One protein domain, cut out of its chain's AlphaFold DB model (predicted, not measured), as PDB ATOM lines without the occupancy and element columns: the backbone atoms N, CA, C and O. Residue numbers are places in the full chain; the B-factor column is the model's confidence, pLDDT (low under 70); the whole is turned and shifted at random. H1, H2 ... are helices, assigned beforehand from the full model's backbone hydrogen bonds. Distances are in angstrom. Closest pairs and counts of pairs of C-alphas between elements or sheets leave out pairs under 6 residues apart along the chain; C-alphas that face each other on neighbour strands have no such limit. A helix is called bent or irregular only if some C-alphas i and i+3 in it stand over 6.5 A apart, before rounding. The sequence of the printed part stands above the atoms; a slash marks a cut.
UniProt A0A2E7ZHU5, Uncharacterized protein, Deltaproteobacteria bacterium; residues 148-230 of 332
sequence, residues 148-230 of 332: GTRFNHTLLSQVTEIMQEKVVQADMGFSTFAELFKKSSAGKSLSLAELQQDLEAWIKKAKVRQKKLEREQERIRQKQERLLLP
ATOM      1  N   GLY A 148      16.358 -12.506 -37.101       76.44
ATOM      2  CA  GLY A 148      16.250 -11.529 -38.190       76.44
ATOM      3  C   GLY A 148      14.888 -10.829 -38.172       76.44
ATOM      4  O   GLY A 148      14.625 -10.041 -37.263       76.44
ATOM      5  N   THR A 149      14.056 -11.114 -39.175       72.75
ATOM      6  CA  THR A 149      12.657 -10.661 -39.304       72.75
ATOM      7  C   THR A 149      11.643 -11.795 -39.122       72.75
ATOM      8  O   THR A 149      10.449 -11.549 -39.205       72.75
ATOM      9  N   ARG A 150      12.088 -13.034 -38.868       82.88
ATOM     10  CA  ARG A 150      11.198 -14.196 -38.714       82.88
ATOM     11  C   ARG A 150      10.913 -14.473 -37.244       82.88
ATOM     12  O   ARG A 150      11.857 -14.611 -36.456       82.88
ATOM     13  N   PHE A 151       9.636 -14.593 -36.890       88.12
ATOM     14  CA  PHE A 151       9.214 -15.001 -35.554       88.12
ATOM     15  C   PHE A 151       9.606 -16.452 -35.266       88.12
ATOM     16  O   PHE A 151       9.607 -17.319 -36.142       88.12
ATOM     17  N   ASN A 152       9.956 -16.725 -34.013       91.25
ATOM     18  CA  ASN A 152      10.143 -18.081 -33.522       91.25
ATOM     19  C   ASN A 152       8.766 -18.686 -33.220       91.25
ATOM     20  O   ASN A 152       8.360 -18.764 -32.062       91.25
ATOM     21  N   HIS A 153       8.039 -19.083 -34.270       88.00
ATOM     22  CA  HIS A 153       6.674 -19.597 -34.143       88.00
ATOM     23  C   HIS A 153       6.581 -20.776 -33.172       88.00
ATOM     24  O   HIS A 153       5.632 -20.841 -32.411       88.00
ATOM     25  N   THR A 154       7.590 -21.652 -33.098       92.19
ATOM     26  CA  THR A 154       7.604 -22.744 -32.112       92.19
ATOM     27  C   THR A 154       7.549 -22.224 -30.676       92.19
ATOM     28  O   THR A 154       6.734 -22.696 -29.889       92.19
ATOM     29  N   LEU A 155       8.384 -21.240 -30.333       94.00
ATOM     30  CA  LEU A 155       8.394 -20.645 -28.996       94.00
ATOM     31  C   LEU A 155       7.091 -19.889 -28.707       94.00
ATOM     32  O   LEU A 155       6.529 -20.021 -27.625       94.00
ATOM     33  N   LEU A 156       6.597 -19.111 -29.671       91.81
ATOM     34  CA  LEU A 156       5.374 -18.328 -29.491       91.81
ATOM     35  C   LEU A 156       4.134 -19.226 -29.384       91.81
ATOM     36  O   LEU A 156       3.323 -19.015 -28.494       91.81
ATOM     37  N   SER A 157       4.038 -20.297 -30.176       91.00
ATOM     38  CA  SER A 157       2.977 -21.301 -30.037       91.00
ATOM     39  C   SER A 157       3.026 -22.026 -28.692       91.00
ATOM     40  O   SER A 157       1.975 -22.335 -28.142       91.00
ATOM     41  N   GLN A 158       4.211 -22.266 -28.120       92.75
ATOM     42  CA  GLN A 158       4.320 -22.819 -26.763       92.75
ATOM     43  C   GLN A 158       3.777 -21.853 -25.705       92.75
ATOM     44  O   GLN A 158       3.098 -22.282 -24.774       92.75
ATOM     45  N   VAL A 159       4.050 -20.551 -25.846       92.50
ATOM     46  CA  VAL A 159       3.445 -19.521 -24.986       92.50
ATOM     47  C   VAL A 159       1.921 -19.560 -25.112       92.50
ATOM     48  O   VAL A 159       1.231 -19.583 -24.091       92.50
ATOM     49  N   THR A 160       1.414 -19.653 -26.345       90.50
ATOM     50  CA  THR A 160      -0.016 -19.782 -26.637       90.50
ATOM     51  C   THR A 160      -0.645 -20.983 -25.946       90.50
ATOM     52  O   THR A 160      -1.582 -20.823 -25.166       90.50
ATOM     53  N   GLU A 161      -0.096 -22.177 -26.178       91.25
ATOM     54  CA  GLU A 161      -0.594 -23.433 -25.612       91.25
ATOM     55  C   GLU A 161      -0.619 -23.377 -24.077       91.25
ATOM     56  O   GLU A 161      -1.594 -23.775 -23.435       91.25
ATOM     57  N   ILE A 162       0.439 -22.842 -23.461       92.38
ATOM     58  CA  ILE A 162       0.521 -22.724 -22.006       92.38
ATOM     59  C   ILE A 162      -0.602 -21.837 -21.464       92.38
ATOM     60  O   ILE A 162      -1.322 -22.266 -20.560       92.38
ATOM     61  N   MET A 163      -0.760 -20.628 -22.005       89.81
ATOM     62  CA  MET A 163      -1.684 -19.642 -21.441       89.81
ATOM     63  C   MET A 163      -3.144 -19.928 -21.781       89.81
ATOM     64  O   MET A 163      -3.994 -19.839 -20.898       89.81
ATOM     65  N   GLN A 164      -3.440 -20.314 -23.021       88.25
ATOM     66  CA  GLN A 164      -4.820 -20.517 -23.467       88.25
ATOM     67  C   GLN A 164      -5.355 -21.914 -23.137       88.25
ATOM     68  O   GLN A 164      -6.555 -22.067 -22.915       88.25
ATOM     69  N   GLU A 165      -4.495 -22.934 -23.050       89.25
ATOM     70  CA  GLU A 165      -4.949 -24.308 -22.811       89.25
ATOM     71  C   GLU A 165      -4.544 -24.836 -21.437       89.25
ATOM     72  O   GLU A 165      -5.398 -25.254 -20.649       89.25
ATOM     73  N   LYS A 166      -3.243 -24.866 -21.125       90.06
ATOM     74  CA  LYS A 166      -2.751 -25.597 -19.943       90.06
ATOM     75  C   LYS A 166      -3.151 -24.923 -18.640       90.06
ATOM     76  O   LYS A 166      -3.563 -25.615 -17.711       90.06
ATOM     77  N   VAL A 167      -3.051 -23.596 -18.560       88.75
ATOM     78  CA  VAL A 167      -3.446 -22.832 -17.365       88.75
ATOM     79  C   VAL A 167      -4.941 -22.988 -17.086       88.75
ATOM     80  O   VAL A 167      -5.325 -23.217 -15.936       88.75
ATOM     81  N   VAL A 168      -5.772 -22.958 -18.132       87.12
ATOM     82  CA  VAL A 168      -7.222 -23.184 -18.032       87.12
ATOM     83  C   VAL A 168      -7.516 -24.606 -17.550       87.12
ATOM     84  O   VAL A 168      -8.264 -24.794 -16.595       87.12
ATOM     85  N   GLN A 169      -6.872 -25.620 -18.137       86.94
ATOM     86  CA  GLN A 169      -7.023 -27.018 -17.708       86.94
ATOM     87  C   GLN A 169      -6.538 -27.273 -16.274       86.94
ATOM     88  O   GLN A 169      -7.013 -28.203 -15.617       86.94
ATOM     89  N   ALA A 170      -5.560 -26.499 -15.803       86.12
ATOM     90  CA  ALA A 170      -5.049 -26.596 -14.443       86.12
ATOM     91  C   ALA A 170      -6.008 -25.984 -13.406       86.12
ATOM     92  O   ALA A 170      -5.832 -26.255 -12.217       86.12
ATOM     93  N   ASP A 171      -7.007 -25.204 -13.844       82.06
ATOM     94  CA  ASP A 171      -8.006 -24.531 -13.002       82.06
ATOM     95  C   ASP A 171      -7.359 -23.679 -11.893       82.06
ATOM     96  O   ASP A 171      -7.686 -23.769 -10.709       82.06
ATOM     97  N   MET A 172      -6.333 -22.904 -12.267       76.12
ATOM     98  CA  MET A 172      -5.525 -22.137 -11.307       76.12
ATOM     99  C   MET A 172      -5.793 -20.633 -11.306       76.12
ATOM    100  O   MET A 172      -5.316 -19.945 -10.405       76.12
ATOM    101  N   GLY A 173      -6.551 -20.124 -12.282       80.25
ATOM    102  CA  GLY A 173      -6.930 -18.710 -12.357       80.25
ATOM    103  C   GLY A 173      -5.761 -17.738 -12.554       80.25
ATOM    104  O   GLY A 173      -5.901 -16.570 -12.210       80.25
ATOM    105  N   PHE A 174      -4.613 -18.201 -13.060       84.94
ATOM    106  CA  PHE A 174      -3.496 -17.317 -13.400       84.94
ATOM    107  C   PHE A 174      -3.801 -16.551 -14.680       84.94
ATOM    108  O   PHE A 174      -4.136 -17.167 -15.690       84.94
ATOM    109  N   SER A 175      -3.645 -15.229 -14.647       82.75
ATOM    110  CA  SER A 175      -3.892 -14.371 -15.810       82.75
ATOM    111  C   SER A 175      -2.611 -13.983 -16.547       82.75
ATOM    112  O   SER A 175      -2.655 -13.671 -17.732       82.75
ATOM    113  N   THR A 176      -1.450 -14.034 -15.884       90.50
ATOM    114  CA  THR A 176      -0.178 -13.571 -16.464       90.50
ATOM    115  C   THR A 176       1.000 -14.508 -16.200       90.50
ATOM    116  O   THR A 176       1.012 -15.295 -15.248       90.50
ATOM    117  N   PHE A 177       2.060 -14.378 -17.007       92.38
ATOM    118  CA  PHE A 177       3.325 -15.087 -16.790       92.38
ATOM    119  C   PHE A 177       3.962 -14.771 -15.444       92.38
ATOM    120  O   PHE A 177       4.475 -15.678 -14.792       92.38
ATOM    121  N   ALA A 178       3.930 -13.517 -14.997       93.25
ATOM    122  CA  ALA A 178       4.490 -13.155 -13.702       93.25
ATOM    123  C   ALA A 178       3.847 -13.940 -12.549       93.25
ATOM    124  O   ALA A 178       4.559 -14.437 -11.671       93.25
ATOM    125  N   GLU A 179       2.523 -14.091 -12.559       92.81
ATOM    126  CA  GLU A 179       1.802 -14.886 -11.562       92.81
ATOM    127  C   GLU A 179       2.131 -16.373 -11.671       92.81
ATOM    128  O   GLU A 179       2.451 -17.019 -10.666       92.81
ATOM    129  N   LEU A 180       2.104 -16.890 -12.899       93.06
ATOM    130  CA  LEU A 180       2.331 -18.293 -13.204       93.06
ATOM    131  C   LEU A 180       3.738 -18.742 -12.778       93.06
ATOM    132  O   LEU A 180       3.891 -19.686 -11.998       93.06
ATOM    133  N   PHE A 181       4.772 -18.006 -13.190       94.62
ATOM    134  CA  PHE A 181       6.157 -18.286 -12.812       94.62
ATOM    135  C   PHE A 181       6.406 -18.099 -11.314       94.62
ATOM    136  O   PHE A 181       7.184 -18.846 -10.733       94.62
ATOM    137  N   LYS A 182       5.731 -17.158 -10.643       93.38
ATOM    138  CA  LYS A 182       5.866 -16.978  -9.185       93.38
ATOM    139  C   LYS A 182       5.382 -18.198  -8.391       93.38
ATOM    140  O   LYS A 182       5.843 -18.415  -7.270       93.38
ATOM    141  N   LYS A 183       4.428 -18.957  -8.933       90.62
ATOM    142  CA  LYS A 183       3.840 -20.146  -8.291       90.62
ATOM    143  C   LYS A 183       4.449 -21.462  -8.770       90.62
ATOM    144  O   LYS A 183       4.313 -22.467  -8.075       90.62
ATOM    145  N   SER A 184       5.110 -21.446  -9.921       91.12
ATOM    146  CA  SER A 184       5.842 -22.571 -10.493       91.12
ATOM    147  C   SER A 184       7.257 -22.686  -9.908       91.12
ATOM    148  O   SER A 184       7.875 -21.706  -9.485       91.12
ATOM    149  N   SER A 185       7.795 -23.903  -9.911       90.44
ATOM    150  CA  SER A 185       9.211 -24.174  -9.655       90.44
ATOM    151  C   SER A 185      10.134 -23.500 -10.685       90.44
ATOM    152  O   SER A 185      11.248 -23.099 -10.337       90.44
ATOM    153  N   ALA A 186       9.628 -23.243 -11.898       91.12
ATOM    154  CA  ALA A 186      10.308 -22.525 -12.970       91.12
ATOM    155  C   ALA A 186      10.475 -21.018 -12.700       91.12
ATOM    156  O   ALA A 186      11.086 -20.314 -13.499       91.12
ATOM    157  N   GLY A 187       9.986 -20.475 -11.578       90.38
ATOM    158  CA  GLY A 187      10.102 -19.044 -11.268       90.38
ATOM    159  C   GLY A 187      11.534 -18.500 -11.215       90.38
ATOM    160  O   GLY A 187      11.747 -17.302 -11.393       90.38
ATOM    161  N   LYS A 188      12.527 -19.372 -10.982       88.38
ATOM    162  CA  LYS A 188      13.953 -19.001 -10.964       88.38
ATOM    163  C   LYS A 188      14.613 -19.058 -12.344       88.38
ATOM    164  O   LYS A 188      15.498 -18.249 -12.613       88.38
ATOM    165  N   SER A 189      14.228 -20.021 -13.177       92.38
ATOM    166  CA  SER A 189      14.803 -20.254 -14.509       92.38
ATOM    167  C   SER A 189      14.070 -19.470 -15.600       92.38
ATOM    168  O   SER A 189      14.679 -19.087 -16.595       92.38
ATOM    169  N   LEU A 190      12.773 -19.220 -15.392       94.75
ATOM    170  CA  LEU A 190      11.801 -18.764 -16.383       94.75
ATOM    171  C   LEU A 190      11.767 -19.654 -17.635       94.75
ATOM    172  O   LEU A 190      11.543 -19.169 -18.743       94.75
ATOM    173  N   SER A 191      12.012 -20.958 -17.461       95.62
ATOM    174  CA  SER A 191      11.941 -21.957 -18.528       95.62
ATOM    175  C   SER A 191      10.496 -22.389 -18.778       95.62
ATOM    176  O   SER A 191       9.810 -22.831 -17.856       95.62
ATOM    177  N   LEU A 192      10.045 -22.318 -20.033       95.19
ATOM    178  CA  LEU A 192       8.739 -22.842 -20.442       95.19
ATOM    179  C   LEU A 192       8.669 -24.367 -20.313       95.19
ATOM    180  O   LEU A 192       7.619 -24.896 -19.971       95.19
ATOM    181  N   ALA A 193       9.784 -25.073 -20.528       93.69
ATOM    182  CA  ALA A 193       9.829 -26.530 -20.411       93.69
ATOM    183  C   ALA A 193       9.608 -26.994 -18.962       93.69
ATOM    184  O   ALA A 193       8.830 -27.915 -18.717       93.69
ATOM    185  N   GLU A 194      10.250 -26.338 -17.991       94.44
ATOM    186  CA  GLU A 194      10.016 -26.616 -16.565       94.44
ATOM    187  C   GLU A 194       8.592 -26.227 -16.152       94.44
ATOM    188  O   GLU A 194       7.912 -26.974 -15.447       94.44
ATOM    189  N   LEU A 195       8.104 -25.086 -16.643       95.25
ATOM    190  CA  LEU A 195       6.739 -24.639 -16.384       95.25
ATOM    191  C   LEU A 195       5.694 -25.634 -16.919       95.25
ATOM    192  O   LEU A 195       4.691 -25.895 -16.255       95.25
ATOM    193  N   GLN A 196       5.934 -26.225 -18.089       94.12
ATOM    194  CA  GLN A 196       5.058 -27.238 -18.669       94.12
ATOM    195  C   GLN A 196       4.959 -28.487 -17.780       94.12
ATOM    196  O   GLN A 196       3.861 -29.005 -17.581       94.12
ATOM    197  N   GLN A 197       6.067 -28.925 -17.174       94.12
ATOM    198  CA  GLN A 197       6.060 -30.054 -16.233       94.12
ATOM    199  C   GLN A 197       5.223 -29.754 -14.980       94.12
ATOM    200  O   GLN A 197       4.443 -30.601 -14.528       94.12
ATOM    201  N   ASP A 198       5.339 -28.540 -14.435       93.69
ATOM    202  CA  ASP A 198       4.521 -28.108 -13.300       93.69
ATOM    203  C   ASP A 198       3.029 -28.083 -13.655       93.69
ATOM    204  O   ASP A 198       2.198 -28.605 -12.902       93.69
ATOM    205  N   LEU A 199       2.688 -27.537 -14.826       94.50
ATOM    206  CA  LEU A 199       1.315 -27.478 -15.324       94.50
ATOM    207  C   LEU A 199       0.719 -28.874 -15.508       94.50
ATOM    208  O   LEU A 199      -0.401 -29.117 -15.066       94.50
ATOM    209  N   GLU A 200       1.455 -29.827 -16.077       94.50
ATOM    210  CA  GLU A 200       0.994 -31.214 -16.208       94.50
ATOM    211  C   GLU A 200       0.677 -31.851 -14.850       94.50
ATOM    212  O   GLU A 200      -0.358 -32.514 -14.675       94.50
ATOM    213  N   ALA A 201       1.529 -31.614 -13.850       93.62
ATOM    214  CA  ALA A 201       1.297 -32.089 -12.493       93.62
ATOM    215  C   ALA A 201       0.052 -31.440 -11.861       93.62
ATOM    216  O   ALA A 201      -0.720 -32.120 -11.169       93.62
ATOM    217  N   TRP A 202      -0.169 -30.146 -12.095       94.12
ATOM    218  CA  TRP A 202      -1.349 -29.426 -11.619       94.12
ATOM    219  C   TRP A 202      -2.631 -29.898 -12.307       94.12
ATOM    220  O   TRP A 202      -3.582 -30.249 -11.607       94.12
ATOM    221  N   ILE A 203      -2.628 -30.052 -13.634       94.31
ATOM    222  CA  ILE A 203      -3.748 -30.599 -14.417       94.31
ATOM    223  C   ILE A 203      -4.130 -31.991 -13.901       94.31
ATOM    224  O   ILE A 203      -5.308 -32.293 -13.690       94.31
ATOM    225  N   LYS A 204      -3.147 -32.859 -13.629       94.00
ATOM    226  CA  LYS A 204      -3.412 -34.193 -13.065       94.00
ATOM    227  C   LYS A 204      -4.097 -34.103 -11.698       94.00
ATOM    228  O   LYS A 204      -5.039 -34.853 -11.434       94.00
ATOM    229  N   LYS A 205      -3.656 -33.188 -10.828       91.50
ATOM    230  CA  LYS A 205      -4.284 -32.956  -9.515       91.50
ATOM    231  C   LYS A 205      -5.702 -32.396  -9.655       91.50
ATOM    232  O   LYS A 205      -6.588 -32.878  -8.948       91.50
ATOM    233  N   ALA A 206      -5.927 -31.452 -10.567       90.00
ATOM    234  CA  ALA A 206      -7.240 -30.878 -10.855       90.00
ATOM    235  C   ALA A 206      -8.231 -31.961 -11.314       90.00
ATOM    236  O   ALA A 206      -9.271 -32.149 -10.684       90.00
ATOM    237  N   LYS A 207      -7.844 -32.800 -12.286       91.50
ATOM    238  CA  LYS A 207      -8.658 -33.939 -12.757       91.50
ATOM    239  C   LYS A 207      -9.020 -34.919 -11.637       91.50
ATOM    240  O   LYS A 207     -10.135 -35.435 -11.590       91.50
ATOM    241  N   VAL A 208      -8.095 -35.195 -10.713       92.88
ATOM    242  CA  VAL A 208      -8.377 -36.060  -9.553       92.88
ATOM    243  C   VAL A 208      -9.373 -35.406  -8.593       92.88
ATOM    244  O   VAL A 208     -10.260 -36.095  -8.089       92.88
ATOM    245  N   ARG A 209      -9.248 -34.099  -8.330       88.88
ATOM    246  CA  ARG A 209     -10.194 -33.348  -7.488       88.88
ATOM    247  C   ARG A 209     -11.590 -33.326  -8.107       88.88
ATOM    248  O   ARG A 209     -12.543 -33.672  -7.415       88.88
ATOM    249  N   GLN A 210     -11.687 -33.036  -9.401       89.50
ATOM    250  CA  GLN A 210     -12.949 -33.033 -10.141       89.50
ATOM    251  C   GLN A 210     -13.648 -34.396 -10.066       89.50
ATOM    252  O   GLN A 210     -14.788 -34.474  -9.621       89.50
ATOM    253  N   LYS A 211     -12.932 -35.494 -10.349       93.00
ATOM    254  CA  LYS A 211     -13.491 -36.853 -10.222       93.00
ATOM    255  C   LYS A 211     -13.965 -37.190  -8.807       93.00
ATOM    256  O   LYS A 211     -14.906 -37.962  -8.642       93.00
ATOM    257  N   LYS A 212     -13.293 -36.684  -7.767       92.81
ATOM    258  CA  LYS A 212     -13.742 -36.875  -6.377       92.81
ATOM    259  C   LYS A 212     -15.041 -36.117  -6.111       92.81
ATOM    260  O   LYS A 212     -15.947 -36.704  -5.531       92.81
ATOM    261  N   LEU A 213     -15.130 -34.874  -6.576       91.75
ATOM    262  CA  LEU A 213     -16.309 -34.027  -6.428       91.75
ATOM    263  C   LEU A 213     -17.520 -34.604  -7.177       91.75
ATOM    264  O   LEU A 213     -18.591 -34.723  -6.596       91.75
ATOM    265  N   GLU A 214     -17.333 -35.079  -8.409       93.50
ATOM    266  CA  GLU A 214     -18.370 -35.781  -9.180       93.50
ATOM    267  C   GLU A 214     -18.867 -37.040  -8.455       93.50
ATOM    268  O   GLU A 214     -20.069 -37.267  -8.340       93.50
ATOM    269  N   ARG A 215     -17.953 -37.851  -7.904       94.19
ATOM    270  CA  ARG A 215     -18.322 -39.041  -7.115       94.19
ATOM    271  C   ARG A 215     -19.086 -38.683  -5.844       94.19
ATOM    272  O   ARG A 215     -19.957 -39.442  -5.432       94.19
ATOM    273  N   GLU A 216     -18.735 -37.583  -5.191       93.38
ATOM    274  CA  GLU A 216     -19.428 -37.107  -3.995       93.38
ATOM    275  C   GLU A 216     -20.829 -36.590  -4.327       93.38
ATOM    276  O   GLU A 216     -21.794 -37.008  -3.688       93.38
ATOM    277  N   GLN A 217     -20.963 -35.777  -5.376       92.81
ATOM    278  CA  GLN A 217     -22.255 -35.320  -5.886       92.81
ATOM    279  C   GLN A 217     -23.147 -36.495  -6.295       92.81
ATOM    280  O   GLN A 217     -24.319 -36.534  -5.923       92.81
ATOM    281  N   GLU A 218     -22.588 -37.497  -6.977       93.44
ATOM    282  CA  GLU A 218     -23.315 -38.708  -7.350       93.44
ATOM    283  C   GLU A 218     -23.770 -39.503  -6.119       93.44
ATOM    284  O   GLU A 218     -24.914 -39.946  -6.052       93.44
ATOM    285  N   ARG A 219     -22.915 -39.640  -5.097       93.75
ATOM    286  CA  ARG A 219     -23.288 -40.283  -3.825       93.75
ATOM    287  C   ARG A 219     -24.410 -39.535  -3.113       93.75
ATOM    288  O   ARG A 219     -25.324 -40.177  -2.595       93.75
ATOM    289  N   ILE A 220     -24.354 -38.203  -3.079       92.00
ATOM    290  CA  ILE A 220     -25.414 -37.365  -2.507       92.00
ATOM    291  C   ILE A 220     -26.712 -37.578  -3.287       92.00
ATOM    292  O   ILE A 220     -27.740 -37.849  -2.668       92.00
ATOM    293  N   ARG A 221     -26.661 -37.551  -4.623       91.44
ATOM    294  CA  ARG A 221     -27.817 -37.788  -5.496       91.44
ATOM    295  C   ARG A 221     -28.441 -39.162  -5.255       91.44
ATOM    296  O   ARG A 221     -29.637 -39.243  -5.008       91.44
ATOM    297  N   GLN A 222     -27.637 -40.225  -5.232       93.25
ATOM    298  CA  GLN A 222     -28.115 -41.586  -4.958       93.25
ATOM    299  C   GLN A 222     -28.711 -41.721  -3.554       93.25
ATOM    300  O   GLN A 222     -29.718 -42.403  -3.367       93.25
ATOM    301  N   LYS A 223     -28.113 -41.072  -2.546       92.56
ATOM    302  CA  LYS A 223     -28.660 -41.051  -1.185       92.56
ATOM    303  C   LYS A 223     -30.010 -40.334  -1.150       92.56
ATOM    304  O   LYS A 223     -30.941 -40.848  -0.538       92.56
ATOM    305  N   GLN A 224     -30.122 -39.181  -1.810       92.38
ATOM    306  CA  GLN A 224     -31.376 -38.439  -1.919       92.38
ATOM    307  C   GLN A 224     -32.448 -39.263  -2.640       92.38
ATOM    308  O   GLN A 224     -33.562 -39.374  -2.143       92.38
ATOM    309  N   GLU A 225     -32.110 -39.905  -3.758       91.81
ATOM    310  CA  GLU A 225     -33.032 -40.758  -4.514       91.81
ATOM    311  C   GLU A 225     -33.547 -41.938  -3.681       91.81
ATOM    312  O   GLU A 225     -34.750 -42.181  -3.642       91.81
ATOM    313  N   ARG A 226     -32.670 -42.618  -2.927       92.62
ATOM    314  CA  ARG A 226     -33.073 -43.691  -2.001       92.62
ATOM    315  C   ARG A 226     -34.004 -43.202  -0.894       92.62
ATOM    316  O   ARG A 226     -34.926 -43.924  -0.534       92.62
ATOM    317  N   LEU A 227     -33.766 -42.006  -0.352       92.00
ATOM    318  CA  LEU A 227     -34.629 -41.402   0.671       92.00
ATOM    319  C   LEU A 227     -35.990 -40.984   0.107       92.00
ATOM    320  O   LEU A 227     -36.980 -41.032   0.826       92.00
ATOM    321  N   LEU A 228     -36.039 -40.581  -1.164       94.00
ATOM    322  CA  LEU A 228     -37.265 -40.168  -1.845       94.00
ATOM    323  C   LEU A 228     -38.075 -41.348  -2.393       94.00
ATOM    324  O   LEU A 228     -39.284 -41.211  -2.554       94.00
ATOM    325  N   LEU A 229     -37.440 -42.496  -2.658       94.12
ATOM    326  CA  LEU A 229     -38.076 -43.668  -3.268       94.12
ATOM    327  C   LEU A 229     -39.371 -44.111  -2.555       94.12
ATOM    328  O   LEU A 229     -40.362 -44.305  -3.258       94.12
ATOM    329  N   PRO A 230     -39.429 -44.211  -1.207       93.88
ATOM    330  CA  PRO A 230     -40.656 -44.605  -0.512       93.88
ATOM    331  C   PRO A 230     -41.799 -43.595  -0.665       93.88
ATOM    332  O   PRO A 230     -42.958 -43.978  -0.601       93.88
TER     333      PRO A 230
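Overview. This is residues 148 to 230 of the 332 residues of an uncharacterized protein of Deltaproteobacteria bacterium (UniProt A0A2E7ZHU5). One long helix, H3, runs past a small compact body and sticks out of it as a free arm; in the body H1 packs slantwise along the first part of H3, and the short H2 sits close to the beginning of H3. Residues 208 to 230 of H3 make the arm, and residues 148 to 154 stick out as a short tail. The printed part has 83 residues with three named helices, H1, H2 and H3 in that order, and no named strand; its class is all helix. The whole is extended, with a radius of gyration of the C-alphas of 19.3 A and spans of 76 by 25 by 18 A.

Along the chain. Find C-alpha 153 at (6.674, -19.597, -34.143); from there H1 runs through residues 153 to 170, 24.0 A, with a kink of 28 degrees near residue 162. It is only just irregular: C-alphas 164 and 167 are 6.7 A apart. Next comes H2, residues 177 to 183. At C-alpha 192, (8.739, -22.842, -20.442), H3 begins and runs 57.5 A through residues 192 to 230 to C-alpha 230 at (-40.656, -44.605, -0.512). It too is only just irregular, C-alphas 227 and 230 being 6.9 A apart.

Arrangement. H1 touches H3, and H3 touches H1 with residues 192 to 206 alone; the closest C-alphas of the two helices, those of Ala 170 and Ile 203, are 4.2 A apart. They run the same way at a shallow tilt of 27 degrees. H2 is close to H3 but not clearly touching: the closest C-alphas, of Phe 181 and Leu 195, are 7.3 A apart. Their lines are only just about perpendicular, at 71 degrees. H1 and H2 are near each other, their closest C-alphas 8.2 A apart. In H2 every O i to N i+4 pair is within hydrogen-bond range, in H1 12 of 14 and in H3 34 of 35.

Size, cuts and confidence. The C-alphas of Gly 148 and Pro 230 are the two farthest apart, 75.8 A. Without the stretches that stand free, the body has 53 residues and spans 27 by 21 by 18 A. The printed part has no cut, and both links are short. No printed residue is under 70 in pLDDT.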